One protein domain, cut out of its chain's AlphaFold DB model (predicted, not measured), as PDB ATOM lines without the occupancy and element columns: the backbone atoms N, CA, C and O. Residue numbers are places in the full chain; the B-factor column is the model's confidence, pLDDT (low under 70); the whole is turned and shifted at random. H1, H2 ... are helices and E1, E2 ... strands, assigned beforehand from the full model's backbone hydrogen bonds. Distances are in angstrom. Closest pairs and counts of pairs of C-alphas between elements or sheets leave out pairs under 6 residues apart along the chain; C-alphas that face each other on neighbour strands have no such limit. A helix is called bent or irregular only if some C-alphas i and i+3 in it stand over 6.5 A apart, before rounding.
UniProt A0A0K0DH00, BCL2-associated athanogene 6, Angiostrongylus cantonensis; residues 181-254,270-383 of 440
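This is residues 181 to 254 and 270 to 383 of the 440 residues of the protein "BCL2-associated athanogene 6" of Angiostrongylus cantonensis (UniProt A0A0K0DH00). A long, slim bundle of four helices, H1, H3, H5a and H7, runs up and down, each helix against the one before it in the chain; H1 and H7 make its core. At one end are two small strand hairpins, E1 with E2 and E3 with E4, and residues 279 to 284 stick out there; H2, H5b and short H6 lie toward the other end. The printed part has 188 residues, with seven named helices and four named strands in the order H1 H2 H3 H4 E1 E2 H5 H6 H7 E3 E4, mostly helix. It is loose, with a radius of gyration of the C-alphas of 22.6 A, and a rod of 74 by 32 by 27 A.

H1, residues 183 to 205, and H7, residues 339 to 366, touch at a shallow tilt of 21 degrees, opposite ways; their closest C-alphas, of Ile 191 and Met 361, are 5.4 A apart. H2, residues 211 to 220, touches H7 at a steep tilt of 64 degrees, with the closest C-alphas, of Ile 211 and Phe 343, 6.6 A apart. H3, residues 227 to 244, touches H1 with residues 240 to 244 alone; the closest C-alphas, of Phe 201 and Leu 244, are 6.4 A apart. H3 is irregular, with C-alphas 228 and 231 7.2 A apart. H4, residues 270 to 273, touches no helix. E1, residues 274 to 277, and E2, residues 286 to 289, form an antiparallel hairpin, with N 275 and O 288 2.8 A apart, within hydrogen-bond range. H5, residues 293 to 321, was assigned as one helix by its hydrogen bonds but is bent, with C-alphas 309 and 312 7.0 A apart; its arms H5a, residues 293 to 309, and H5b, residues 312 to 321, stand at a steep tilt of 45 degrees. H5a touches H1, the closest C-alphas, of Val 188 and Asp 295, being 7.5 A apart; H5b touches H7, with those of Phe 317 and Met 348 7.1 A apart. H6, residues 325 to 329, is close to but not clearly touching H7, with the closest C-alphas, of Leu 326 and Ala 341, 6.8 A apart. E3, residues 368 to 370, and E4, residues 380 to 382, form an antiparallel hairpin, with N 369 and O 381 2.7 A apart. Every O i to N i+4 pair is within hydrogen-bond range in H1, H2, H5a, H5b and H7, against 12 of 14 in H3 and 0 of 1 in H6, where 1 of 2 O i to N i+3 pairs is; H4 is too short for an i+4 pair.

H1 begins at C-alpha 183, (-5.601, 28.670, -23.542), and is 33.4 A long from first to last C-alpha. H3 measures 25.5 A, H5a 24.3 A and H7 41.0 A. E4 ends at C-alpha 382, (-6.346, 33.761, -19.569).

The C-alphas farthest apart, of Ser 281 and Asp 331, are 75.0 A apart. Residues 255 to 269 are not printed; C-alphas 254 and 270 are 13.6 A apart across this cut. Of the links that are printed whole, none is long. The mean pLDDT of the printed part is 84.4; residues 247 to 254, 280 to 284, 326 to 337 and 383 are under 70.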
ATOM      1  N   ALA A 181      -3.844  21.507 -25.339       80.50
ATOM      2  CA  ALA A 181      -3.268  22.678 -24.692       80.50
ATOM      3  C   ALA A 181      -4.372  23.541 -24.054       80.50
ATOM      4  O   ALA A 181      -5.439  23.748 -24.623       80.50
ATOM      5  N   SER A 182      -4.131  24.030 -22.842       82.88
ATOM      6  CA  SER A 182      -4.961  25.078 -22.237       82.88
ATOM      7  C   SER A 182      -4.779  26.410 -22.985       82.88
ATOM      8  O   SER A 182      -3.701  26.642 -23.540       82.88
ATOM      9  N   PRO A 183      -5.744  27.349 -22.917       82.81
ATOM     10  CA  PRO A 183      -5.601  28.670 -23.542       82.81
ATOM     11  C   PRO A 183      -4.334  29.424 -23.126       82.81
ATOM     12  O   PRO A 183      -3.767  30.203 -23.894       82.81
ATOM     13  N   SER A 184      -3.904  29.242 -21.876       85.44
ATOM     14  CA  SER A 184      -2.677  29.851 -21.372       85.44
ATOM     15  C   SER A 184      -1.437  29.190 -21.960       85.44
ATOM     16  O   SER A 184      -0.491  29.896 -22.293       85.44
ATOM     17  N   LEU A 185      -1.444  27.866 -22.135       85.56
ATOM     18  CA  LEU A 185      -0.343  27.157 -22.783       85.56
ATOM     19  C   LEU A 185      -0.226  27.515 -24.269       85.56
ATOM     20  O   LEU A 185       0.884  27.715 -24.748       85.56
ATOM     21  N   GLU A 186      -1.344  27.680 -24.978       81.69
ATOM     22  CA  GLU A 186      -1.350  28.148 -26.373       81.69
ATOM     23  C   GLU A 186      -0.704  29.534 -26.513       81.69
ATOM     24  O   GLU A 186       0.110  29.759 -27.406       81.69
ATOM     25  N   ARG A 187      -1.000  30.460 -25.589       83.69
ATOM     26  CA  ARG A 187      -0.362  31.789 -25.553       83.69
ATOM     27  C   ARG A 187       1.129  31.704 -25.285       83.69
ATOM     28  O   ARG A 187       1.898  32.402 -25.936       83.69
ATOM     29  N   VAL A 188       1.527  30.872 -24.326       87.69
ATOM     30  CA  VAL A 188       2.938  30.625 -24.018       87.69
ATOM     31  C   VAL A 188       3.664  30.099 -25.257       87.69
ATOM     32  O   VAL A 188       4.676  30.677 -25.644       87.69
ATOM     33  N   ALA A 189       3.104  29.095 -25.933       83.06
ATOM     34  CA  ALA A 189       3.660  28.555 -27.169       83.06
ATOM     35  C   ALA A 189       3.759  29.627 -28.269       83.06
ATOM     36  O   ALA A 189       4.786  29.741 -28.930       83.06
ATOM     37  N   LEU A 190       2.737  30.473 -28.425       83.81
ATOM     38  CA  LEU A 190       2.766  31.580 -29.381       83.81
ATOM     39  C   LEU A 190       3.845  32.622 -29.046       83.81
ATOM     40  O   LEU A 190       4.492  33.147 -29.950       83.81
ATOM     41  N   ILE A 191       4.066  32.927 -27.768       88.44
ATOM     42  CA  ILE A 191       5.146  33.826 -27.343       88.44
ATOM     43  C   ILE A 191       6.511  33.234 -27.718       88.44
ATOM     44  O   ILE A 191       7.356  33.964 -28.233       88.44
ATOM     45  N   GLU A 192       6.724  31.931 -27.516       87.25
ATOM     46  CA  GLU A 192       7.954  31.242 -27.937       87.25
ATOM     47  C   GLU A 192       8.160  31.315 -29.455       87.25
ATOM     48  O   GLU A 192       9.228  31.714 -29.913       87.25
ATOM     49  N   THR A 193       7.112  31.056 -30.234       84.56
ATOM     50  CA  THR A 193       7.107  31.212 -31.696       84.56
ATOM     51  C   THR A 193       7.537  32.625 -32.120       84.56
ATOM     52  O   THR A 193       8.338  32.813 -33.037       84.56
ATOM     53  N   LEU A 194       7.018  33.661 -31.455       88.19
ATOM     54  CA  LEU A 194       7.372  35.053 -31.748       88.19
ATOM     55  C   LEU A 194       8.818  35.389 -31.343       88.19
ATOM     56  O   LEU A 194       9.485  36.129 -32.070       88.19
ATOM     57  N   LEU A 195       9.317  34.825 -30.236       90.06
ATOM     58  CA  LEU A 195      10.721  34.942 -29.820       90.06
ATOM     59  C   LEU A 195      11.675  34.365 -30.866       90.06
ATOM     60  O   LEU A 195      12.709  34.972 -31.156       90.06
ATOM     61  N   GLU A 196      11.341  33.210 -31.436       88.56
ATOM     62  CA  GLU A 196      12.150  32.564 -32.471       88.56
ATOM     63  C   GLU A 196      12.195  33.406 -33.749       88.56
ATOM     64  O   GLU A 196      13.271  33.626 -34.302       88.56
ATOM     65  N   HIS A 197      11.065  33.993 -34.157       88.56
ATOM     66  CA  HIS A 197      11.029  34.933 -35.281       88.56
ATOM     67  C   HIS A 197      11.913  36.171 -35.074       88.56
ATOM     68  O   HIS A 197      12.572  36.624 -36.009       88.56
ATOM     69  N   ILE A 198      11.918  36.744 -33.867       92.94
ATOM     70  CA  ILE A 198      12.782  37.888 -33.540       92.94
ATOM     71  C   ILE A 198      14.255  37.449 -33.493       92.94
ATOM     72  O   ILE A 198      15.128  38.153 -33.996       92.94
ATOM     73  N   SER A 199      14.535  36.255 -32.970       92.81
ATOM     74  CA  SER A 199      15.889  35.691 -32.947       92.81
ATOM     75  C   SER A 199      16.446  35.466 -34.355       92.81
ATOM     76  O   SER A 199      17.605  35.789 -34.606       92.81
ATOM     77  N   HIS A 200      15.621  34.968 -35.280       92.75
ATOM     78  CA  HIS A 200      15.971  34.797 -36.695       92.75
ATOM     79  C   HIS A 200      16.297  36.132 -37.376       92.75
ATOM     80  O   HIS A 200      17.283  36.238 -38.100       92.75
ATOM     81  N   PHE A 201      15.527  37.185 -37.077       94.38
ATOM     82  CA  PHE A 201      15.837  38.540 -37.540       94.38
ATOM     83  C   PHE A 201      17.248  38.973 -37.116       94.38
ATOM     84  O   PHE A 201      18.025  39.411 -37.963       94.38
ATOM     85  N   TYR A 202      17.607  38.797 -35.840       95.56
ATOM     86  CA  TYR A 202      18.949  39.138 -35.361       95.56
ATOM     87  C   TYR A 202      20.039  38.330 -36.063       95.56
ATOM     88  O   TYR A 202      21.046  38.894 -36.473       95.56
ATOM     89  N   GLN A 203      19.825  37.025 -36.246       94.31
ATOM     90  CA  GLN A 203      20.800  36.136 -36.883       94.31
ATOM     91  C   GLN A 203      21.168  36.539 -38.308       94.31
ATOM     92  O   GLN A 203      22.249  36.175 -38.746       94.31
ATOM     93  N   ILE A 204      20.291  37.243 -39.025       94.44
ATOM     94  CA  ILE A 204      20.568  37.706 -40.389       94.44
ATOM     95  C   ILE A 204      21.061  39.152 -40.371       94.44
ATOM     96  O   ILE A 204      22.074  39.480 -40.983       94.44
ATOM     97  N   VAL A 205      20.365  40.031 -39.647       95.69
ATOM     98  CA  VAL A 205      20.626  41.475 -39.690       95.69
ATOM     99  C   VAL A 205      21.906  41.864 -38.950       95.69
ATOM    100  O   VAL A 205      22.577  42.801 -39.380       95.69
ATOM    101  N   GLU A 206      22.251  41.159 -37.868       95.69
ATOM    102  CA  GLU A 206      23.455  41.398 -37.053       95.69
ATOM    103  C   GLU A 206      24.676  40.588 -37.536       95.69
ATOM    104  O   GLU A 206      25.684  40.517 -36.830       95.69
ATOM    105  N   MET A 207      24.612  39.945 -38.710       94.44
ATOM    106  CA  MET A 207      25.788  39.275 -39.277       94.44
ATOM    107  C   MET A 207      26.906  40.290 -39.543       94.44
ATOM    108  O   MET A 207      26.607  41.387 -40.015       94.44
ATOM    109  N   PRO A 208      28.187  39.937 -39.316       93.81
ATOM    110  CA  PRO A 208      29.302  40.825 -39.635       93.81
ATOM    111  C   PRO A 208      29.298  41.225 -41.115       93.81
ATOM    112  O   PRO A 208      29.304  40.358 -41.991       93.81
ATOM    113  N   GLY A 209      29.289  42.528 -41.396       88.69
ATOM    114  CA  GLY A 209      29.151  43.075 -42.753       88.69
ATOM    115  C   GLY A 209      27.748  42.926 -43.359       88.69
ATOM    116  O   GLY A 209      27.577  43.127 -44.567       88.69
ATOM    117  N   GLY A 210      26.766  42.546 -42.541       91.06
ATOM    118  CA  GLY A 210      25.359  42.417 -42.893       91.06
ATOM    119  C   GLY A 210      24.616  43.752 -42.856       91.06
ATOM    120  O   GLY A 210      25.206  44.832 -42.793       91.06
ATOM    121  N   ILE A 211      23.286  43.676 -42.892       95.56
ATOM    122  CA  ILE A 211      22.415  44.844 -43.076       95.56
ATOM    123  C   ILE A 211      22.631  45.920 -41.995       95.56
ATOM    124  O   ILE A 211      22.659  47.105 -42.326       95.56
ATOM    125  N   ALA A 212      22.784  45.545 -40.717       95.94
ATOM    126  CA  ALA A 212      22.963  46.523 -39.638       95.94
ATOM    127  C   ALA A 212      24.264  47.324 -39.777       95.94
ATOM    128  O   ALA A 212      24.218  48.552 -39.690       95.94
ATOM    129  N   ASP A 213      25.383  46.642 -40.038       95.38
ATOM    130  CA  ASP A 213      26.697  47.271 -40.205       95.38
ATOM    131  C   ASP A 213      26.686  48.229 -41.402       95.38
ATOM    132  O   ASP A 213      27.120  49.372 -41.284       95.38
ATOM    133  N   ARG A 214      26.097  47.811 -42.532       93.44
ATOM    134  CA  ARG A 214      25.963  48.663 -43.726       93.44
ATOM    135  C   ARG A 214      25.139  49.911 -43.463       93.44
ATOM    136  O   ARG A 214      25.509  50.997 -43.895       93.44
ATOM    137  N   ILE A 215      24.041  49.784 -42.725       94.44
ATOM    138  CA  ILE A 215      23.240  50.951 -42.356       94.44
ATOM    139  C   ILE A 215      24.033  51.903 -41.469       94.44
ATOM    140  O   ILE A 215      23.951  53.113 -41.677       94.44
ATOM    141  N   ASP A 216      24.793  51.390 -40.506       94.56
ATOM    142  CA  ASP A 216      25.626  52.237 -39.656       94.56
ATOM    143  C   ASP A 216      26.710  52.949 -40.482       94.56
ATOM    144  O   ASP A 216      26.836  54.168 -40.373       94.56
ATOM    145  N   GLU A 217      27.383  52.252 -41.405       93.12
ATOM    146  CA  GLU A 217      28.347  52.848 -42.345       93.12
ATOM    147  C   GLU A 217      27.723  53.958 -43.209       93.12
ATOM    148  O   GLU A 217      28.341  55.001 -43.454       93.12
ATOM    149  N   PHE A 218      26.486  53.751 -43.678       91.00
ATOM    150  CA  PHE A 218      25.766  54.746 -44.467       91.00
ATOM    151  C   PHE A 218      25.427  55.966 -43.610       91.00
ATOM    152  O   PHE A 218      25.709  57.090 -44.018       91.00
ATOM    153  N   LEU A 219      24.859  55.754 -42.418       90.56
ATOM    154  CA  LEU A 219      24.445  56.821 -41.502       90.56
ATOM    155  C   LEU A 219      25.624  57.635 -40.955       90.56
ATOM    156  O   LEU A 219      25.466  58.835 -40.725       90.56
ATOM    157  N   ASP A 220      26.777  57.003 -40.748       90.75
ATOM    158  CA  ASP A 220      28.004  57.656 -40.280       90.75
ATOM    159  C   ASP A 220      28.750  58.385 -41.412       90.75
ATOM    160  O   ASP A 220      29.645  59.190 -41.153       90.75
ATOM    161  N   GLY A 221      28.369  58.136 -42.672       85.56
ATOM    162  CA  GLY A 221      28.997  58.730 -43.852       85.56
ATOM    163  C   GLY A 221      30.382  58.161 -44.168       85.56
ATOM    164  O   GLY A 221      31.130  58.772 -44.928       85.56
ATOM    165  N   SER A 222      30.743  57.009 -43.593       89.19
ATOM    166  CA  SER A 222      32.006  56.319 -43.886       89.19
ATOM    167  C   SER A 222      31.975  55.575 -45.221       89.19
ATOM    168  O   SER A 222      33.027  55.278 -45.784       89.19
ATOM    169  N   HIS A 223      30.780  55.281 -45.737       85.25
ATOM    170  CA  HIS A 223      30.585  54.649 -47.038       85.25
ATOM    171  C   HIS A 223      30.368  55.682 -48.144       85.25
ATOM    172  O   HIS A 223      29.498  56.550 -48.043       85.25
ATOM    173  N   THR A 224      31.117  55.550 -49.237       82.31
ATOM    174  CA  THR A 224      30.917  56.352 -50.451       82.31
ATOM    175  C   THR A 224      30.184  55.506 -51.483       82.31
ATOM    176  O   THR A 224      30.562  54.362 -51.719       82.31
ATOM    177  N   TYR A 225      29.124  56.059 -52.080       83.44
ATOM    178  CA  TYR A 225      28.401  55.378 -53.152       83.44
ATOM    179  C   TYR A 225      29.314  55.128 -54.354       83.44
ATOM    180  O   TYR A 225      30.097  55.996 -54.737       83.44
ATOM    181  N   ASP A 226      29.167  53.945 -54.935       83.69
ATOM    182  CA  ASP A 226      29.914  53.475 -56.095       83.69
ATOM    183  C   ASP A 226      28.988  52.581 -56.925       83.69
ATOM    184  O   ASP A 226      28.530  51.543 -56.436       83.69
ATOM    185  N   GLU A 227      28.694  53.022 -58.147       82.00
ATOM    186  CA  GLU A 227      27.767  52.372 -59.074       82.00
ATOM    187  C   GLU A 227      28.246  50.971 -59.486       82.00
ATOM    188  O   GLU A 227      27.424  50.077 -59.693       82.00
ATOM    189  N   GLU A 228      29.564  50.730 -59.527       85.62
ATOM    190  CA  GLU A 228      30.114  49.415 -59.885       85.62
ATOM    191  C   GLU A 228      29.738  48.336 -58.858       85.62
ATOM    192  O   GLU A 228      29.604  47.158 -59.200       85.62
ATOM    193  N   ASN A 229      29.495  48.734 -57.606       85.56
ATOM    194  CA  ASN A 229      29.112  47.820 -56.532       85.56
ATOM    195  C   ASN A 229      27.598  47.583 -56.443       85.56
ATOM    196  O   ASN A 229      27.164  46.738 -55.655       85.56
ATOM    197  N   THR A 230      26.782  48.298 -57.225       84.88
ATOM    198  CA  THR A 230      25.316  48.236 -57.143       84.88
ATOM    199  C   THR A 230      24.781  46.821 -57.328       84.88
ATOM    200  O   THR A 230      23.914  46.386 -56.570       84.88
ATOM    201  N   THR A 231      25.310  46.076 -58.297       86.31
ATOM    202  CA  THR A 231      24.903  44.687 -58.552       86.31
ATOM    203  C   THR A 231      25.232  43.787 -57.364       86.31
ATOM    204  O   THR A 231      24.346  43.113 -56.848       86.31
ATOM    205  N   VAL A 232      26.470  43.848 -56.867       90.50
ATOM    206  CA  VAL A 232      26.961  43.032 -55.748       90.50
ATOM    207  C   VAL A 232      26.153  43.285 -54.474       90.50
ATOM    208  O   VAL A 232      25.702  42.342 -53.825       90.50
ATOM    209  N   PHE A 233      25.933  44.552 -54.119       90.25
ATOM    210  CA  PHE A 233      25.195  44.908 -52.909       90.25
ATOM    211  C   PHE A 233      23.708  44.565 -53.001       90.25
ATOM    212  O   PHE A 233      23.138  44.097 -52.016       90.25
ATOM    213  N   ASN A 234      23.080  44.742 -54.166       88.88
ATOM    214  CA  ASN A 234      21.688  44.342 -54.359       88.88
ATOM    215  C   ASN A 234      21.522  42.814 -54.348       88.88
ATOM    216  O   ASN A 234      20.551  42.323 -53.775       88.88
ATOM    217  N   GLU A 235      22.460  42.050 -54.916       90.06
ATOM    218  CA  GLU A 235      22.451  40.582 -54.843       90.06
ATOM    219  C   GLU A 235      22.618  40.083 -53.402       90.06
ATOM    220  O   GLU A 235      21.871  39.201 -52.967       90.06
ATOM    221  N   GLN A 236      23.540  40.680 -52.637       91.50
ATOM    222  CA  GLN A 236      23.703  40.384 -51.212       91.50
ATOM    223  C   GLN A 236      22.410  40.683 -50.440       91.50
ATOM    224  O   GLN A 236      21.896  39.823 -49.727       91.50
ATOM    225  N   LEU A 237      21.852  41.882 -50.623       91.81
ATOM    226  CA  LEU A 237      20.630  42.296 -49.941       91.81
ATOM    227  C   LEU A 237      19.437  41.407 -50.303       91.81
ATOM    228  O   LEU A 237      18.621  41.097 -49.436       91.81
ATOM    229  N   LEU A 238      19.330  40.976 -51.561       91.19
ATOM    230  CA  LEU A 238      18.289  40.054 -52.002       91.19
ATOM    231  C   LEU A 238      18.411  38.701 -51.290       91.19
ATOM    232  O   LEU A 238      17.401  38.150 -50.852       91.19
ATOM    233  N   ALA A 239      19.627  38.172 -51.139       92.25
ATOM    234  CA  ALA A 239      19.863  36.930 -50.404       92.25
ATOM    235  C   ALA A 239      19.483  37.056 -48.916       92.25
ATOM    236  O   ALA A 239      18.837  36.156 -48.361       92.25
ATOM    237  N   ASP A 240      19.817  38.185 -48.289       92.56
ATOM    238  CA  ASP A 240      19.457  38.471 -46.900       92.56
ATOM    239  C   ASP A 240      17.936  38.636 -46.741       92.56
ATOM    240  O   ASP A 240      17.336  38.034 -45.849       92.56
ATOM    241  N   ALA A 241      17.280  39.369 -47.647       89.94
ATOM    242  CA  ALA A 241      15.829  39.556 -47.659       89.94
ATOM    243  C   ALA A 241      15.079  38.227 -47.840       89.94
ATOM    244  O   ALA A 241      14.138  37.934 -47.103       89.94
ATOM    245  N   LEU A 242      15.533  37.372 -48.761       90.69
ATOM    246  CA  LEU A 242      14.979  36.028 -48.934       90.69
ATOM    247  C   LEU A 242      15.163  35.168 -47.682       90.69
ATOM    248  O   LEU A 242      14.296  34.355 -47.369       90.69
ATOM    249  N   SER A 243      16.274  35.328 -46.967       91.31
ATOM    250  CA  SER A 243      16.515  34.619 -45.709       91.31
ATOM    251  C   SER A 243      15.598  35.125 -44.594       91.31
ATOM    252  O   SER A 243      15.102  34.319 -43.806       91.31
ATOM    253  N   LEU A 244      15.318  36.429 -44.555       88.12
ATOM    254  CA  LEU A 244      14.417  37.055 -43.586       88.12
ATOM    255  C   LEU A 244      12.940  36.684 -43.799       88.12
ATOM    256  O   LEU A 244      12.186  36.625 -42.828       88.12
ATOM    257  N   GLU A 245      12.534  36.411 -45.042       87.00
ATOM    258  CA  GLU A 245      11.174  35.957 -45.381       87.00
ATOM    259  C   GLU A 245      10.947  34.458 -45.115       87.00
ATOM    260  O   GLU A 245       9.806  33.991 -45.126       87.00
ATOM    261  N   ARG A 246      12.004  33.677 -44.850       83.88
ATOM    262  CA  ARG A 246      11.844  32.272 -44.456       83.88
ATOM    263  C   ARG A 246      11.276  32.196 -43.045       83.88
ATOM    264  O   ARG A 246      11.896  32.660 -42.091       83.88
ATOM    265  N   GLU A 247      10.113  31.564 -42.913       69.88
ATOM    266  CA  GLU A 247       9.564  31.214 -41.604       69.88
ATOM    267  C   GLU A 247      10.454  30.110 -40.985       69.88
ATOM    268  O   GLU A 247      10.686  29.080 -41.630       69.88
ATOM    269  N   PRO A 248      11.016  30.311 -39.777       67.31
ATOM    270  CA  PRO A 248      11.743  29.263 -39.080       67.31
ATOM    271  C   PRO A 248      10.812  28.066 -38.856       67.31
ATOM    272  O   PRO A 248       9.610  28.220 -38.653       67.31
ATOM    273  N   LEU A 249      11.361  26.852 -38.906       57.53
ATOM    274  CA  LEU A 249      10.615  25.649 -38.543       57.53
ATOM    275  C   LEU A 249      10.423  25.640 -37.026       57.53
ATOM    276  O   LEU A 249      11.298  25.195 -36.282       57.53
ATOM    277  N   ILE A 250       9.286  26.159 -36.579       55.53
ATOM    278  CA  ILE A 250       8.957  26.267 -35.161       55.53
ATOM    279  C   ILE A 250       8.363  24.938 -34.707       55.53
ATOM    280  O   ILE A 250       7.230  24.597 -35.042       55.53
ATOM    281  N   ARG A 251       9.141  24.183 -33.933       48.03
ATOM    282  CA  ARG A 251       8.634  23.074 -33.119       48.03
ATOM    283  C   ARG A 251       8.476  23.616 -31.711       48.03
ATOM    284  O   ARG A 251       9.477  23.754 -31.004       48.03
ATOM    285  N   SER A 252       7.256  23.975 -31.309       46.94
ATOM    286  CA  SER A 252       7.029  24.429 -29.935       46.94
ATOM    287  C   SER A 252       7.407  23.280 -29.005       46.94
ATOM    288  O   SER A 252       6.709  22.269 -28.922       46.94
ATOM    289  N   ARG A 253       8.534  23.423 -28.295       46.72
ATOM    290  CA  ARG A 253       9.045  22.406 -27.361       46.72
ATOM    291  C   ARG A 253       8.013  22.054 -26.291       46.72
ATOM    292  O   ARG A 253       7.998  20.930 -25.803       46.72
ATOM    293  N   LEU A 254       7.136  23.002 -25.967       49.19
ATOM    294  CA  LEU A 254       6.058  22.833 -25.005       49.19
ATOM    295  C   LEU A 254       4.836  22.107 -25.572       49.19
ATOM    296  O   LEU A 254       4.081  21.553 -24.784       49.19
ATOM    297  N   HIS A 270       4.003  18.134 -11.958       84.69
ATOM    298  CA  HIS A 270       3.276  17.273 -12.888       84.69
ATOM    299  C   HIS A 270       1.763  17.446 -12.698       84.69
ATOM    300  O   HIS A 270       1.035  17.708 -13.658       84.69
ATOM    301  N   ALA A 271       1.289  17.428 -11.448       84.19
ATOM    302  CA  ALA A 271      -0.117  17.660 -11.125       84.19
ATOM    303  C   ALA A 271      -0.613  19.055 -11.565       84.19
ATOM    304  O   ALA A 271      -1.762  19.224 -11.995       84.19
ATOM    305  N   ALA A 272       0.240  20.081 -11.501       86.44
ATOM    306  CA  ALA A 272      -0.102  21.410 -11.996       86.44
ATOM    307  C   ALA A 272      -0.123  21.481 -13.531       86.44
ATOM    308  O   ALA A 272      -0.996  22.154 -14.080       86.44
ATOM    309  N   ARG A 273       0.777  20.783 -14.231       87.62
ATOM    310  CA  ARG A 273       0.875  20.795 -15.701       87.62
ATOM    311  C   ARG A 273      -0.159  19.912 -16.391       87.62
ATOM    312  O   ARG A 273      -0.585  20.261 -17.488       87.62
ATOM    313  N   PHE A 274      -0.595  18.815 -15.780       87.56
ATOM    314  CA  PHE A 274      -1.483  17.845 -16.421       87.56
ATOM    315  C   PHE A 274      -2.809  17.713 -15.667       87.56
ATOM    316  O   PHE A 274      -2.856  17.500 -14.458       87.56
ATOM    317  N   GLN A 275      -3.921  17.846 -16.390       85.44
ATOM    318  CA  GLN A 275      -5.267  17.657 -15.859       85.44
ATOM    319  C   GLN A 275      -6.026  16.654 -16.721       85.44
ATOM    320  O   GLN A 275      -6.381  16.951 -17.859       85.44
ATOM    321  N   ARG A 276      -6.333  15.486 -16.159       84.38
ATOM    322  CA  ARG A 276      -7.190  14.502 -16.819       84.38
ATOM    323  C   ARG A 276      -8.651  14.952 -16.769       84.38
ATOM    324  O   ARG A 276      -9.155  15.329 -15.712       84.38
ATOM    325  N   VAL A 277      -9.312  14.923 -17.918       80.12
ATOM    326  CA  VAL A 277     -10.744  15.170 -18.086       80.12
ATOM    327  C   VAL A 277     -11.383  13.844 -18.478       80.12
ATOM    328  O   VAL A 277     -11.048  13.271 -19.516       80.12
ATOM    329  N   GLU A 278     -12.258  13.345 -17.611       79.44
ATOM    330  CA  GLU A 278     -12.958  12.072 -17.792       79.44
ATOM    331  C   GLU A 278     -13.883  12.103 -19.016       79.44
ATOM    332  O   GLU A 278     -14.454  13.139 -19.373       79.44
ATOM    333  N   GLU A 279     -14.049  10.944 -19.653       75.81
ATOM    334  CA  GLU A 279     -15.012  10.782 -20.740       75.81
ATOM    335  C   GLU A 279     -16.437  10.995 -20.209       75.81
ATOM    336  O   GLU A 279     -16.820  10.483 -19.158       75.81
ATOM    337  N   THR A 280     -17.234  11.783 -20.930       69.31
ATOM    338  CA  THR A 280     -18.643  12.044 -20.595       69.31
ATOM    339  C   THR A 280     -19.525  11.627 -21.767       69.31
ATOM    340  O   THR A 280     -19.050  11.521 -22.896       69.31
ATOM    341  N   SER A 281     -20.824  11.415 -21.540       50.03
ATOM    342  CA  SER A 281     -21.787  11.065 -22.593       50.03
ATOM    343  C   SER A 281     -21.864  12.163 -23.669       50.03
ATOM    344  O   SER A 281     -22.644  13.105 -23.543       50.03
ATOM    345  N   GLY A 282     -21.024  12.055 -24.706       57.50
ATOM    346  CA  GLY A 282     -20.902  13.013 -25.811       57.50
ATOM    347  C   GLY A 282     -19.520  13.661 -25.998       57.50
ATOM    348  O   GLY A 282     -19.335  14.360 -26.989       57.50
ATOM    349  N   SER A 283     -18.541  13.432 -25.112       63.03
ATOM    350  CA  SER A 283     -17.162  13.915 -25.289       63.03
ATOM    351  C   SER A 283     -16.146  12.879 -24.829       63.03
ATOM    352  O   SER A 283     -16.160  12.479 -23.667       63.03
ATOM    353  N   LEU A 284     -15.223  12.523 -25.727       67.62
ATOM    354  CA  LEU A 284     -14.043  11.719 -25.407       67.62
ATOM    355  C   LEU A 284     -13.223  12.398 -24.304       67.62
ATOM    356  O   LEU A 284     -13.056  13.625 -24.326       67.62
ATOM    357  N   GLY A 285     -12.718  11.599 -23.363       71.56
ATOM    358  CA  GLY A 285     -11.788  12.069 -22.341       71.56
ATOM    359  C   GLY A 285     -10.462  12.521 -22.955       71.56
ATOM    360  O   GLY A 285     -10.085  12.087 -24.044       71.56
ATOM    361  N   TYR A 286      -9.762  13.420 -22.269       77.38
ATOM    362  CA  TYR A 286      -8.478  13.964 -22.721       77.38
ATOM    363  C   TYR A 286      -7.647  14.473 -21.541       77.38
ATOM    364  O   TYR A 286      -8.153  14.665 -20.437       77.38
ATOM    365  N   VAL A 287      -6.358  14.712 -21.767       80.81
ATOM    366  CA  VAL A 287      -5.454  15.340 -20.802       80.81
ATOM    367  C   VAL A 287      -5.216  16.785 -21.220       80.81
ATOM    368  O   VAL A 287      -4.569  17.067 -22.226       80.81
ATOM    369  N   MET A 288      -5.728  17.730 -20.438       82.44
ATOM    370  CA  MET A 288      -5.422  19.143 -20.623       82.44
ATOM    371  C   MET A 288      -4.030  19.463 -20.069       82.44
ATOM    372  O   MET A 288      -3.719  19.136 -18.922       82.44
ATOM    373  N   ARG A 289      -3.206  20.128 -20.880       86.50
ATOM    374  CA  ARG A 289      -1.863  20.595 -20.536       86.50
ATOM    375  C   ARG A 289      -1.889  22.079 -20.191       86.50
ATOM    376  O   ARG A 289      -2.392  22.908 -20.951       86.50
ATOM    377  N   HIS A 290      -1.323  22.421 -19.047       87.06
ATOM    378  CA  HIS A 290      -1.341  23.760 -18.475       87.06
ATOM    379  C   HIS A 290       0.051  24.374 -18.463       87.06
ATOM    380  O   HIS A 290       1.031  23.714 -18.120       87.06
ATOM    381  N   ALA A 291       0.110  25.663 -18.792       89.94
ATOM    382  CA  ALA A 291       1.247  26.487 -18.416       89.94
ATOM    383  C   ALA A 291       1.143  26.842 -16.930       89.94
ATOM    384  O   ALA A 291       0.045  27.037 -16.395       89.94
ATOM    385  N   ILE A 292       2.287  26.949 -16.268       91.31
ATOM    386  CA  ILE A 292       2.388  27.246 -14.841       91.31
ATOM    387  C   ILE A 292       3.231  28.498 -14.587       91.31
ATOM    388  O   ILE A 292       3.852  29.067 -15.483       91.31
ATOM    389  N   THR A 293       3.280  28.939 -13.332       92.06
ATOM    390  CA  THR A 293       4.026  30.135 -12.912       92.06
ATOM    391  C   THR A 293       5.493  30.144 -13.326       92.06
ATOM    392  O   THR A 293       6.025  31.221 -13.589       92.06
ATOM    393  N   PHE A 294       6.152  28.984 -13.404       90.81
ATOM    394  CA  PHE A 294       7.536  28.911 -13.874       90.81
ATOM    395  C   PHE A 294       7.674  29.340 -15.338       90.81
ATOM    396  O   PHE A 294       8.605  30.080 -15.659       90.81
ATOM    397  N   ASP A 295       6.710  28.982 -16.189       91.81
ATOM    398  CA  ASP A 295       6.696  29.359 -17.604       91.81
ATOM    399  C   ASP A 295       6.526  30.881 -17.755       91.81
ATOM    400  O   ASP A 295       7.251  31.521 -18.514       91.81
ATOM    401  N   LEU A 296       5.647  31.498 -16.954       92.12
ATOM    402  CA  LEU A 296       5.472  32.956 -16.951       92.12
ATOM    403  C   LEU A 296       6.733  33.692 -16.475       92.12
ATOM    404  O   LEU A 296       7.131  34.689 -17.076       92.12
ATOM    405  N   VAL A 297       7.386  33.210 -15.414       93.19
ATOM    406  CA  VAL A 297       8.652  33.794 -14.932       93.19
ATOM    407  C   VAL A 297       9.738  33.693 -16.002       93.19
ATOM    408  O   VAL A 297      10.486  34.652 -16.211       93.19
ATOM    409  N   TYR A 298       9.824  32.553 -16.687       92.69
ATOM    410  CA  TYR A 298      10.744  32.359 -17.802       92.69
ATOM    411  C   TYR A 298      10.459  33.349 -18.940       92.69
ATOM    412  O   TYR A 298      11.366  34.077 -19.348       92.69
ATOM    413  N   ILE A 299       9.203  33.454 -19.380       93.38
ATOM    414  CA  ILE A 299       8.776  34.390 -20.428       93.38
ATOM    415  C   ILE A 299       9.106  35.832 -20.061       93.38
ATOM    416  O   ILE A 299       9.685  36.534 -20.882       93.38
ATOM    417  N   LEU A 300       8.797  36.277 -18.840       94.69
ATOM    418  CA  LEU A 300       9.068  37.652 -18.408       94.69
ATOM    419  C   LEU A 300      10.565  37.982 -18.455       94.69
ATOM    420  O   LEU A 300      10.946  39.062 -18.907       94.69
ATOM    421  N   ARG A 301      11.426  37.044 -18.041       95.50
ATOM    422  CA  ARG A 301      12.886  37.209 -18.141       95.50
ATOM    423  C   ARG A 301      13.348  37.268 -19.594       95.50
ATOM    424  O   ARG A 301      14.157  38.125 -19.936       95.50
ATOM    425  N   ARG A 302      12.833  36.377 -20.447       94.00
ATOM    426  CA  ARG A 302      13.139  36.369 -21.886       94.00
ATOM    427  C   ARG A 302      12.702  37.679 -22.542       94.00
ATOM    428  O   ARG A 302      13.522  38.316 -23.185       94.00
ATOM    429  N   LEU A 303      11.470  38.125 -22.301       93.88
ATOM    430  CA  LEU A 303      10.919  39.388 -22.802       93.88
ATOM    431  C   LEU A 303      11.752  40.603 -22.406       93.88
ATOM    432  O   LEU A 303      12.007  41.470 -23.239       93.88
ATOM    433  N   HIS A 304      12.182  40.664 -21.147       94.19
ATOM    434  CA  HIS A 304      13.041  41.745 -20.681       94.19
ATOM    435  C   HIS A 304      14.374  41.762 -21.440       94.19
ATOM    436  O   HIS A 304      14.775  42.804 -21.947       94.19
ATOM    437  N   ASN A 305      15.015  40.601 -21.600       95.19
ATOM    438  CA  ASN A 305      16.262  40.493 -22.356       95.19
ATOM    439  C   ASN A 305      16.081  40.870 -23.835       95.19
ATOM    440  O   ASN A 305      16.937  41.550 -24.393       95.19
ATOM    441  N   GLU A 306      14.973  40.472 -24.467       95.00
ATOM    442  CA  GLU A 306      14.690  40.858 -25.855       95.00
ATOM    443  C   GLU A 306      14.436  42.365 -25.999       95.00
ATOM    444  O   GLU A 306      14.859  42.972 -26.980       95.00
ATOM    445  N   TYR A 307      13.805  43.003 -25.010       92.44
ATOM    446  CA  TYR A 307      13.646  44.459 -24.996       92.44
ATOM    447  C   TYR A 307      14.999  45.184 -24.920       92.44
ATOM    448  O   TYR A 307      15.228  46.164 -25.630       92.44
ATOM    449  N   GLU A 308      15.926  44.686 -24.100       94.94
ATOM    450  CA  GLU A 308      17.293  45.213 -24.057       94.94
ATOM    451  C   GLU A 308      18.023  44.989 -25.393       94.94
ATOM    452  O   GLU A 308      18.695  45.896 -25.885       94.94
ATOM    453  N   ARG A 309      17.848  43.812 -26.011       95.44
ATOM    454  CA  ARG A 309      18.499  43.443 -27.275       95.44
ATOM    455  C   ARG A 309      17.983  44.232 -28.478       95.44
ATOM    456  O   ARG A 309      18.770  44.578 -29.349       95.44
ATOM    457  N   ILE A 310      16.693  44.570 -28.531       95.62
ATOM    458  CA  ILE A 310      16.135  45.355 -29.643       95.62
ATOM    459  C   ILE A 310      16.486  46.846 -29.557       95.62
ATOM    460  O   ILE A 310      16.395  47.558 -30.561       95.62
ATOM    461  N   ARG A 311      16.901  47.343 -28.382       96.00
ATOM    462  CA  ARG A 311      17.154  48.775 -28.150       96.00
ATOM    463  C   ARG A 311      18.115  49.404 -29.173       96.00
ATOM    464  O   ARG A 311      17.755  50.454 -29.703       96.00
ATOM    465  N   PRO A 312      19.286  48.824 -29.509       96.31
ATOM    466  CA  PRO A 312      20.175  49.403 -30.519       96.31
ATOM    467  C   PRO A 312      19.497  49.559 -31.886       96.31
ATOM    468  O   PRO A 312      19.697  50.563 -32.568       96.31
ATOM    469  N   HIS A 313      18.623  48.621 -32.265       96.75
ATOM    470  CA  HIS A 313      17.857  48.717 -33.505       96.75
ATOM    471  C   HIS A 313      16.793  49.814 -33.470       96.75
ATOM    472  O   HIS A 313      16.546  50.429 -34.505       96.75
ATOM    473  N   MET A 314      16.192  50.094 -32.307       95.31
ATOM    474  CA  MET A 314      15.285  51.237 -32.132       95.31
ATOM    475  C   MET A 314      16.023  52.569 -32.282       95.31
ATOM    476  O   MET A 314      15.525  53.469 -32.952       95.31
ATOM    477  N   VAL A 315      17.231  52.676 -31.721       95.50
ATOM    478  CA  VAL A 315      18.092  53.852 -31.919       95.50
ATOM    479  C   VAL A 315      18.452  53.996 -33.399       95.50
ATOM    480  O   VAL A 315      18.333  55.082 -33.959       95.50
ATOM    481  N   ARG A 316      18.821  52.903 -34.080       94.75
ATOM    482  CA  ARG A 316      19.078  52.919 -35.529       94.75
ATOM    483  C   ARG A 316      17.846  53.354 -36.324       94.75
ATOM    484  O   ARG A 316      17.968  54.175 -37.222       94.75
ATOM    485  N   PHE A 317      16.661  52.864 -35.963       94.12
ATOM    486  CA  PHE A 317      15.390  53.258 -36.575       94.12
ATOM    487  C   PHE A 317      15.139  54.770 -36.453       94.12
ATOM    488  O   PHE A 317      14.839  55.428 -37.446       94.12
ATOM    489  N   GLU A 318      15.343  55.345 -35.265       94.06
ATOM    490  CA  GLU A 318      15.273  56.795 -35.047       94.06
ATOM    491  C   GLU A 318      16.304  57.559 -35.894       94.06
ATOM    492  O   GLU A 318      15.971  58.571 -36.515       94.06
ATOM    493  N   ARG A 319      17.553  57.075 -35.955       94.19
ATOM    494  CA  ARG A 319      18.616  57.696 -36.761       94.19
ATOM    495  C   ARG A 319      18.272  57.713 -38.248       94.19
ATOM    496  O   ARG A 319      18.470  58.743 -38.884       94.19
ATOM    497  N   ILE A 320      17.731  56.616 -38.787       91.31
ATOM    498  CA  ILE A 320      17.295  56.523 -40.191       91.31
ATOM    499  C   ILE A 320      16.240  57.590 -40.487       91.31
ATOM    500  O   ILE A 320      16.395  58.346 -41.445       91.31
ATOM    501  N   LEU A 321      15.207  57.694 -39.644       89.31
ATOM    502  CA  LEU A 321      14.111  58.656 -39.823       89.31
ATOM    503  C   LEU A 321      14.570  60.119 -39.761       89.31
ATOM    504  O   LEU A 321      13.969  60.978 -40.399       89.31
ATOM    505  N   ASN A 322      15.635  60.403 -39.010       88.44
ATOM    506  CA  ASN A 322      16.231  61.737 -38.925       88.44
ATOM    507  C   ASN A 322      17.340  61.982 -39.962       88.44
ATOM    508  O   ASN A 322      17.895  63.083 -40.025       88.44
ATOM    509  N   SER A 323      17.696  60.978 -40.765       83.88
ATOM    510  CA  SER A 323      18.775  61.094 -41.741       83.88
ATOM    511  C   SER A 323      18.319  61.853 -42.990       83.88
ATOM    512  O   SER A 323      17.197  61.701 -43.471       83.88
ATOM    513  N   ARG A 324      19.221  62.666 -43.554       77.88
ATOM    514  CA  ARG A 324      19.009  63.318 -44.858       77.88
ATOM    515  C   ARG A 324      19.550  62.513 -46.038       77.88
ATOM    516  O   ARG A 324      19.459  62.971 -47.168       77.88
ATOM    517  N   ILE A 325      20.110  61.330 -45.788       71.38
ATOM    518  CA  ILE A 325      20.756  60.506 -46.816       71.38
ATOM    519  C   ILE A 325      19.785  60.171 -47.943       71.38
ATOM    520  O   ILE A 325      20.156  60.317 -49.099       71.38
ATOM    521  N   LEU A 326      18.534  59.837 -47.614       65.44
ATOM    522  CA  LEU A 326      17.503  59.525 -48.607       65.44
ATOM    523  C   LEU A 326      17.053  60.747 -49.431       65.44
ATOM    524  O   LEU A 326      16.594  60.570 -50.549       65.44
ATOM    525  N   TYR A 327      17.227  61.976 -48.922       58.50
ATOM    526  CA  TYR A 327      16.933  63.211 -49.668       58.50
ATOM    527  C   TYR A 327      18.020  63.560 -50.694       58.50
ATOM    528  O   TYR A 327      17.767  64.315 -51.621       58.50
ATOM    529  N   ASN A 328      19.239  63.034 -50.541       54.12
ATOM    530  CA  ASN A 328      20.327  63.256 -51.499       54.12
ATOM    531  C   ASN A 328      20.337  62.220 -52.643       54.12
ATOM    532  O   ASN A 328      21.247  62.248 -53.465       54.12
ATOM    533  N   ILE A 329      19.350  61.318 -52.694       59.03
ATOM    534  CA  ILE A 329      19.150  60.321 -53.767       59.03
ATOM    535  C   ILE A 329      18.203  60.900 -54.855       59.03
ATOM    536  O   ILE A 329      17.668  60.187 -55.691       59.03
ATOM    537  N   ASP A 330      18.001  62.225 -54.853       46.34
ATOM    538  CA  ASP A 330      17.033  62.986 -55.665       46.34
ATOM    539  C   ASP A 330      17.445  63.236 -57.135       46.34
ATOM    540  O   ASP A 330      16.785  64.017 -57.827       46.34
ATOM    541  N   ASP A 331      18.488  62.589 -57.668       52.09
ATOM    542  CA  ASP A 331      18.660  62.593 -59.125       52.09
ATOM    543  C   ASP A 331      17.619  61.642 -59.718       52.09
ATOM    544  O   ASP A 331      17.692  60.427 -59.550       52.09
ATOM    545  N   ALA A 332      16.639  62.207 -60.426       47.66
ATOM    546  CA  ALA A 332      15.492  61.525 -61.034       47.66
ATOM    547  C   ALA A 332      15.849  60.393 -62.032       47.66
ATOM    548  O   ALA A 332      14.953  59.756 -62.582       47.66
ATOM    549  N   GLU A 333      17.140  60.132 -62.257       51.66
ATOM    550  CA  GLU A 333      17.680  58.986 -63.000       51.66
ATOM    551  C   GLU A 333      18.111  57.800 -62.100       51.66
ATOM    552  O   GLU A 333      18.355  56.720 -62.629       51.66
ATOM    553  N   HIS A 334      18.168  57.948 -60.763       52.12
ATOM    554  CA  HIS A 334      18.851  57.005 -59.852       52.12
ATOM    555  C   HIS A 334      18.027  56.472 -58.662       52.12
ATOM    556  O   HIS A 334      18.529  55.682 -57.860       52.12
ATOM    557  N   THR A 335      16.749  56.839 -58.531       49.72
ATOM    558  CA  THR A 335      15.917  56.395 -57.391       49.72
ATOM    559  C   THR A 335      15.668  54.883 -57.343       49.72
ATOM    560  O   THR A 335      15.342  54.369 -56.280       49.72
ATOM    561  N   ASP A 336      15.836  54.176 -58.466       51.12
ATOM    562  CA  ASP A 336      15.708  52.710 -58.557       51.12
ATOM    563  C   ASP A 336      17.081  51.995 -58.606       51.12
ATOM    564  O   ASP A 336      17.147  50.767 -58.641       51.12
ATOM    565  N   THR A 337      18.196  52.745 -58.618       59.50
ATOM    566  CA  THR A 337      19.557  52.200 -58.804       59.50
ATOM    567  C   THR A 337      20.460  52.325 -57.576       59.50
ATOM    568  O   THR A 337      21.419  51.563 -57.464       59.50
ATOM    569  N   ASP A 338      20.163  53.206 -56.615       78.19
ATOM    570  CA  ASP A 338      20.978  53.321 -55.401       78.19
ATOM    571  C   ASP A 338      20.681  52.188 -54.404       78.19
ATOM    572  O   ASP A 338      19.678  52.191 -53.681       78.19
ATOM    573  N   TYR A 339      21.606  51.232 -54.309       84.38
ATOM    574  CA  TYR A 339      21.506  50.104 -53.380       84.38
ATOM    575  C   TYR A 339      21.320  50.539 -51.921       84.38
ATOM    576  O   TYR A 339      20.667  49.829 -51.157       84.38
ATOM    577  N   ARG A 340      21.813  51.712 -51.502       86.88
ATOM    578  CA  ARG A 340      21.662  52.186 -50.115       86.88
ATOM    579  C   ARG A 340      20.189  52.351 -49.742       86.88
ATOM    580  O   ARG A 340      19.798  51.970 -48.638       86.88
ATOM    581  N   ALA A 341      19.361  52.858 -50.661       84.06
ATOM    582  CA  ALA A 341      17.918  53.001 -50.454       84.06
ATOM    583  C   ALA A 341      17.233  51.639 -50.247       84.06
ATOM    584  O   ALA A 341      16.363  51.502 -49.378       84.06
ATOM    585  N   ASN A 342      17.680  50.612 -50.976       86.81
ATOM    586  CA  ASN A 342      17.179  49.248 -50.822       86.81
ATOM    587  C   ASN A 342      17.519  48.688 -49.433       86.81
ATOM    588  O   ASN A 342      16.641  48.140 -48.765       86.81
ATOM    589  N   PHE A 343      18.753  48.886 -48.952       91.75
ATOM    590  CA  PHE A 343      19.168  48.458 -47.607       91.75
ATOM    591  C   PHE A 343      18.303  49.095 -46.513       91.75
ATOM    592  O   PHE A 343      17.815  48.387 -45.628       91.75
ATOM    593  N   PHE A 344      18.059  50.410 -46.588       90.88
ATOM    594  CA  PHE A 344      17.160  51.085 -45.648       90.88
ATOM    595  C   PHE A 344      15.744  50.512 -45.717       90.88
ATOM    596  O   PHE A 344      15.154  50.235 -44.675       90.88
ATOM    597  N   THR A 345      15.211  50.291 -46.919       88.06
ATOM    598  CA  THR A 345      13.848  49.776 -47.115       88.06
ATOM    599  C   THR A 345      13.673  48.390 -46.496       88.06
ATOM    600  O   THR A 345      12.790  48.204 -45.653       88.06
ATOM    601  N   VAL A 346      14.552  47.442 -46.837       90.25
ATOM    602  CA  VAL A 346      14.503  46.070 -46.308       90.25
ATOM    603  C   VAL A 346      14.646  46.076 -44.789       90.25
ATOM    604  O   VAL A 346      13.847  45.447 -44.093       90.25
ATOM    605  N   TYR A 347      15.614  46.817 -44.245       94.69
ATOM    606  CA  TYR A 347      15.799  46.891 -42.797       94.69
ATOM    607  C   TYR A 347      14.587  47.484 -42.081       94.69
ATOM    608  O   TYR A 347      14.139  46.913 -41.087       94.69
ATOM    609  N   MET A 348      14.048  48.603 -42.578       92.50
ATOM    610  CA  MET A 348      12.915  49.308 -41.972       92.50
ATOM    611  C   MET A 348      11.666  48.430 -41.921       92.50
ATOM    612  O   MET A 348      11.005  48.371 -40.883       92.50
ATOM    613  N   GLU A 349      11.371  47.699 -42.995       89.75
ATOM    614  CA  GLU A 349      10.270  46.738 -43.007       89.75
ATOM    615  C   GLU A 349      10.455  45.657 -41.930       89.75
ATOM    616  O   GLU A 349       9.538  45.352 -41.160       89.75
ATOM    617  N   HIS A 350      11.659  45.093 -41.825       92.38
ATOM    618  CA  HIS A 350      11.915  43.956 -40.946       92.38
ATOM    619  C   HIS A 350      12.018  44.341 -39.467       92.38
ATOM    620  O   HIS A 350      11.495  43.612 -38.616       92.38
ATOM    621  N   ILE A 351      12.589  45.504 -39.136       94.62
ATOM    622  CA  ILE A 351      12.593  46.003 -37.754       94.62
ATOM    623  C   ILE A 351      11.181  46.380 -37.292       94.62
ATOM    624  O   ILE A 351      10.819  46.091 -36.154       94.62
ATOM    625  N   GLN A 352      10.338  46.940 -38.167       92.00
ATOM    626  CA  GLN A 352       8.931  47.198 -37.841       92.00
ATOM    627  C   GLN A 352       8.172  45.898 -37.558       92.00
ATOM    628  O   GLN A 352       7.438  45.823 -36.569       92.00
ATOM    629  N   ARG A 353       8.395  44.845 -38.357       89.75
ATOM    630  CA  ARG A 353       7.847  43.504 -38.087       89.75
ATOM    631  C   ARG A 353       8.344  42.957 -36.740       89.75
ATOM    632  O   ARG A 353       7.544  42.405 -35.986       89.75
ATOM    633  N   ALA A 354       9.625  43.118 -36.401       91.62
ATOM    634  CA  ALA A 354      10.173  42.688 -35.109       91.62
ATOM    635  C   ALA A 354       9.554  43.452 -33.921       91.62
ATOM    636  O   ALA A 354       9.113  42.829 -32.955       91.62
ATOM    637  N   LEU A 355       9.425  44.780 -34.018       91.88
ATOM    638  CA  LEU A 355       8.771  45.616 -33.002       91.88
ATOM    639  C   LEU A 355       7.289  45.261 -32.828       91.88
ATOM    640  O   LEU A 355       6.791  45.176 -31.705       91.88
ATOM    641  N   HIS A 356       6.588  45.003 -33.933       86.94
ATOM    642  CA  HIS A 356       5.207  44.533 -33.914       86.94
ATOM    643  C   HIS A 356       5.081  43.196 -33.167       86.94
ATOM    644  O   HIS A 356       4.258  43.076 -32.260       86.94
ATOM    645  N   ARG A 357       5.936  42.211 -33.476       89.94
ATOM    646  CA  ARG A 357       5.967  40.914 -32.773       89.94
ATOM    647  C   ARG A 357       6.244  41.078 -31.276       89.94
ATOM    648  O   ARG A 357       5.548  40.468 -30.468       89.94
ATOM    649  N   LEU A 358       7.187  41.945 -30.902       92.00
ATOM    650  CA  LEU A 358       7.490  42.234 -29.498       92.00
ATOM    651  C   LEU A 358       6.274  42.818 -28.762       92.00
ATOM    652  O   LEU A 358       5.966  42.400 -27.646       92.00
ATOM    653  N   SER A 359       5.543  43.738 -29.400       90.50
ATOM    654  CA  SER A 359       4.282  44.273 -28.866       90.50
ATOM    655  C   SER A 359       3.244  43.166 -28.637       90.50
ATOM    656  O   SER A 359       2.614  43.109 -27.579       90.50
ATOM    657  N   HIS A 360       3.121  42.218 -29.575       87.44
ATOM    658  CA  HIS A 360       2.234  41.064 -29.405       87.44
ATOM    659  C   HIS A 360       2.613  40.181 -28.233       87.44
ATOM    660  O   HIS A 360       1.735  39.760 -27.485       87.44
ATOM    661  N   MET A 361       3.899  39.932 -28.029       91.88
ATOM    662  CA  MET A 361       4.343  39.138 -26.893       91.88
ATOM    663  C   MET A 361       4.012  39.815 -25.560       91.88
ATOM    664  O   MET A 361       3.549  39.139 -24.641       91.88
ATOM    665  N   TRP A 362       4.176  41.138 -25.451       91.56
ATOM    666  CA  TRP A 362       3.749  41.891 -24.266       91.56
ATOM    667  C   TRP A 362       2.242  41.804 -24.040       91.56
ATOM    668  O   TRP A 362       1.805  41.550 -22.918       91.56
ATOM    669  N   HIS A 363       1.453  41.949 -25.105       89.06
ATOM    670  CA  HIS A 363       0.004  41.792 -25.041       89.06
ATOM    671  C   HIS A 363      -0.402  40.391 -24.550       89.06
ATOM    672  O   HIS A 363      -1.127  40.280 -23.564       89.06
ATOM    673  N   LEU A 364       0.128  39.327 -25.165       87.88
ATOM    674  CA  LEU A 364      -0.146  37.936 -24.784       87.88
ATOM    675  C   LEU A 364       0.269  37.647 -23.339       87.88
ATOM    676  O   LEU A 364      -0.461  36.990 -22.605       87.88
ATOM    677  N   THR A 365       1.418  38.177 -22.915       90.81
ATOM    678  CA  THR A 365       1.918  38.008 -21.545       90.81
ATOM    679  C   THR A 365       1.029  38.728 -20.534       90.81
ATOM    680  O   THR A 365       0.783  38.198 -19.457       90.81
ATOM    681  N   SER A 366       0.495  39.906 -20.879       88.69
ATOM    682  CA  SER A 366      -0.431  40.651 -20.012       88.69
ATOM    683  C   SER A 366      -1.797  39.975 -19.839       88.69
ATOM    684  O   SER A 366      -2.500  40.237 -18.863       88.69
ATOM    685  N   ASP A 367      -2.164  39.078 -20.758       86.50
ATOM    686  CA  ASP A 367      -3.389  38.280 -20.675       86.50
ATOM    687  C   ASP A 367      -3.227  37.033 -19.780       86.50
ATOM    688  O   ASP A 367      -4.209  36.358 -19.482       86.50
ATOM    689  N   LEU A 368      -2.010  36.723 -19.316       88.94
ATOM    690  CA  LEU A 368      -1.749  35.602 -18.411       88.94
ATOM    691  C   LEU A 368      -1.915  36.030 -16.944       88.94
ATOM    692  O   LEU A 368      -1.100  36.759 -16.380       88.94
ATOM    693  N   GLY A 369      -2.971  35.534 -16.306       86.38
ATOM    694  CA  GLY A 369      -3.273  35.695 -14.887       86.38
ATOM    695  C   GLY A 369      -2.818  34.516 -14.021       86.38
ATOM    696  O   GLY A 369      -2.624  33.394 -14.493       86.38
ATOM    697  N   VAL A 370      -2.675  34.773 -12.715       88.06
ATOM    698  CA  VAL A 370      -2.331  33.770 -11.691       88.06
ATOM    699  C   VAL A 370      -3.159  34.001 -10.429       88.06
ATOM    700  O   VAL A 370      -3.140  35.089  -9.854       88.06
ATOM    701  N   TYR A 371      -3.817  32.958  -9.924       84.25
ATOM    702  CA  TYR A 371      -4.470  33.006  -8.614       84.25
ATOM    703  C   TYR A 371      -3.463  32.802  -7.480       84.25
ATOM    704  O   TYR A 371      -3.041  31.685  -7.184       84.25
ATOM    705  N   LEU A 372      -3.088  33.894  -6.812       85.62
ATOM    706  CA  LEU A 372      -2.031  33.888  -5.794       85.62
ATOM    707  C   LEU A 372      -2.383  33.131  -4.502       85.62
ATOM    708  O   LEU A 372      -1.483  32.839  -3.719       85.62
ATOM    709  N   HIS A 373      -3.657  32.813  -4.275       86.00
ATOM    710  CA  HIS A 373      -4.101  32.044  -3.109       86.00
ATOM    711  C   HIS A 373      -3.853  30.533  -3.253       86.00
ATOM    712  O   HIS A 373      -3.875  29.823  -2.252       86.00
ATOM    713  N   ASN A 374      -3.587  30.046  -4.469       81.50
ATOM    714  CA  ASN A 374      -3.278  28.639  -4.703       81.50
ATOM    715  C   ASN A 374      -1.834  28.311  -4.271       81.50
ATOM    716  O   ASN A 374      -0.943  29.167  -4.401       81.50
ATOM    717  N   PRO A 375      -1.565  27.085  -3.783       81.88
ATOM    718  CA  PRO A 375      -0.198  26.630  -3.542       81.88
ATOM    719  C   PRO A 375       0.608  26.628  -4.850       81.88
ATOM    720  O   PRO A 375       0.046  26.537  -5.942       81.88
ATOM    721  N   MET A 376       1.928  26.802  -4.750       84.12
ATOM    722  CA  MET A 376       2.810  26.608  -5.904       84.12
ATOM    723  C   MET A 376       2.995  25.110  -6.175       84.12
ATOM    724  O   MET A 376       3.022  24.357  -5.205       84.12
ATOM    725  N   PRO A 377       3.180  24.697  -7.442       87.25
ATOM    726  CA  PRO A 377       3.150  25.504  -8.668       87.25
ATOM    727  C   PRO A 377       1.720  25.844  -9.128       87.25
ATOM    728  O   PRO A 377       0.805  25.029  -9.052       87.25
ATOM    729  N   ARG A 378       1.513  27.077  -9.615       89.31
ATOM    730  CA  ARG A 378       0.171  27.589  -9.955       89.31
ATOM    731  C   ARG A 378      -0.050  27.559 -11.458       89.31
ATOM    732  O   ARG A 378       0.801  28.042 -12.201       89.31
ATOM    733  N   ARG A 379      -1.219  27.083 -11.887       90.62
ATOM    734  CA  ARG A 379      -1.668  27.183 -13.282       90.62
ATOM    735  C   ARG A 379      -1.884  28.640 -13.678       90.62
ATOM    736  O   ARG A 379      -2.386  29.439 -12.881       90.62
ATOM    737  N   LEU A 380      -1.502  28.959 -14.908       89.81
ATOM    738  CA  LEU A 380      -1.834  30.222 -15.552       89.81
ATOM    739  C   LEU A 380      -3.269  30.169 -16.081       89.81
ATOM    740  O   LEU A 380      -3.775  29.098 -16.417       89.81
ATOM    741  N   LEU A 381      -3.912  31.329 -16.154       81.38
ATOM    742  CA  LEU A 381      -5.271  31.477 -16.672       81.38
ATOM    743  C   LEU A 381      -5.333  32.660 -17.639       81.38
ATOM    744  O   LEU A 381      -4.654  33.653 -17.394       81.38
ATOM    745  N   PRO A 382      -6.111  32.593 -18.730       75.44
ATOM    746  CA  PRO A 382      -6.346  33.761 -19.569       75.44
ATOM    747  C   PRO A 382      -7.296  34.738 -18.855       75.44
ATOM    748  O   PRO A 382      -8.250  34.307 -18.207       75.44
ATOM    749  N   ASN A 383      -7.085  36.046 -19.001       65.94
ATOM    750  CA  ASN A 383      -7.982  37.052 -18.422       65.94
ATOM    751  C   ASN A 383      -9.228  37.293 -19.290       65.94
ATOM    752  O   ASN A 383     -10.283  37.635 -18.755       65.94
TER     753      ASN A 383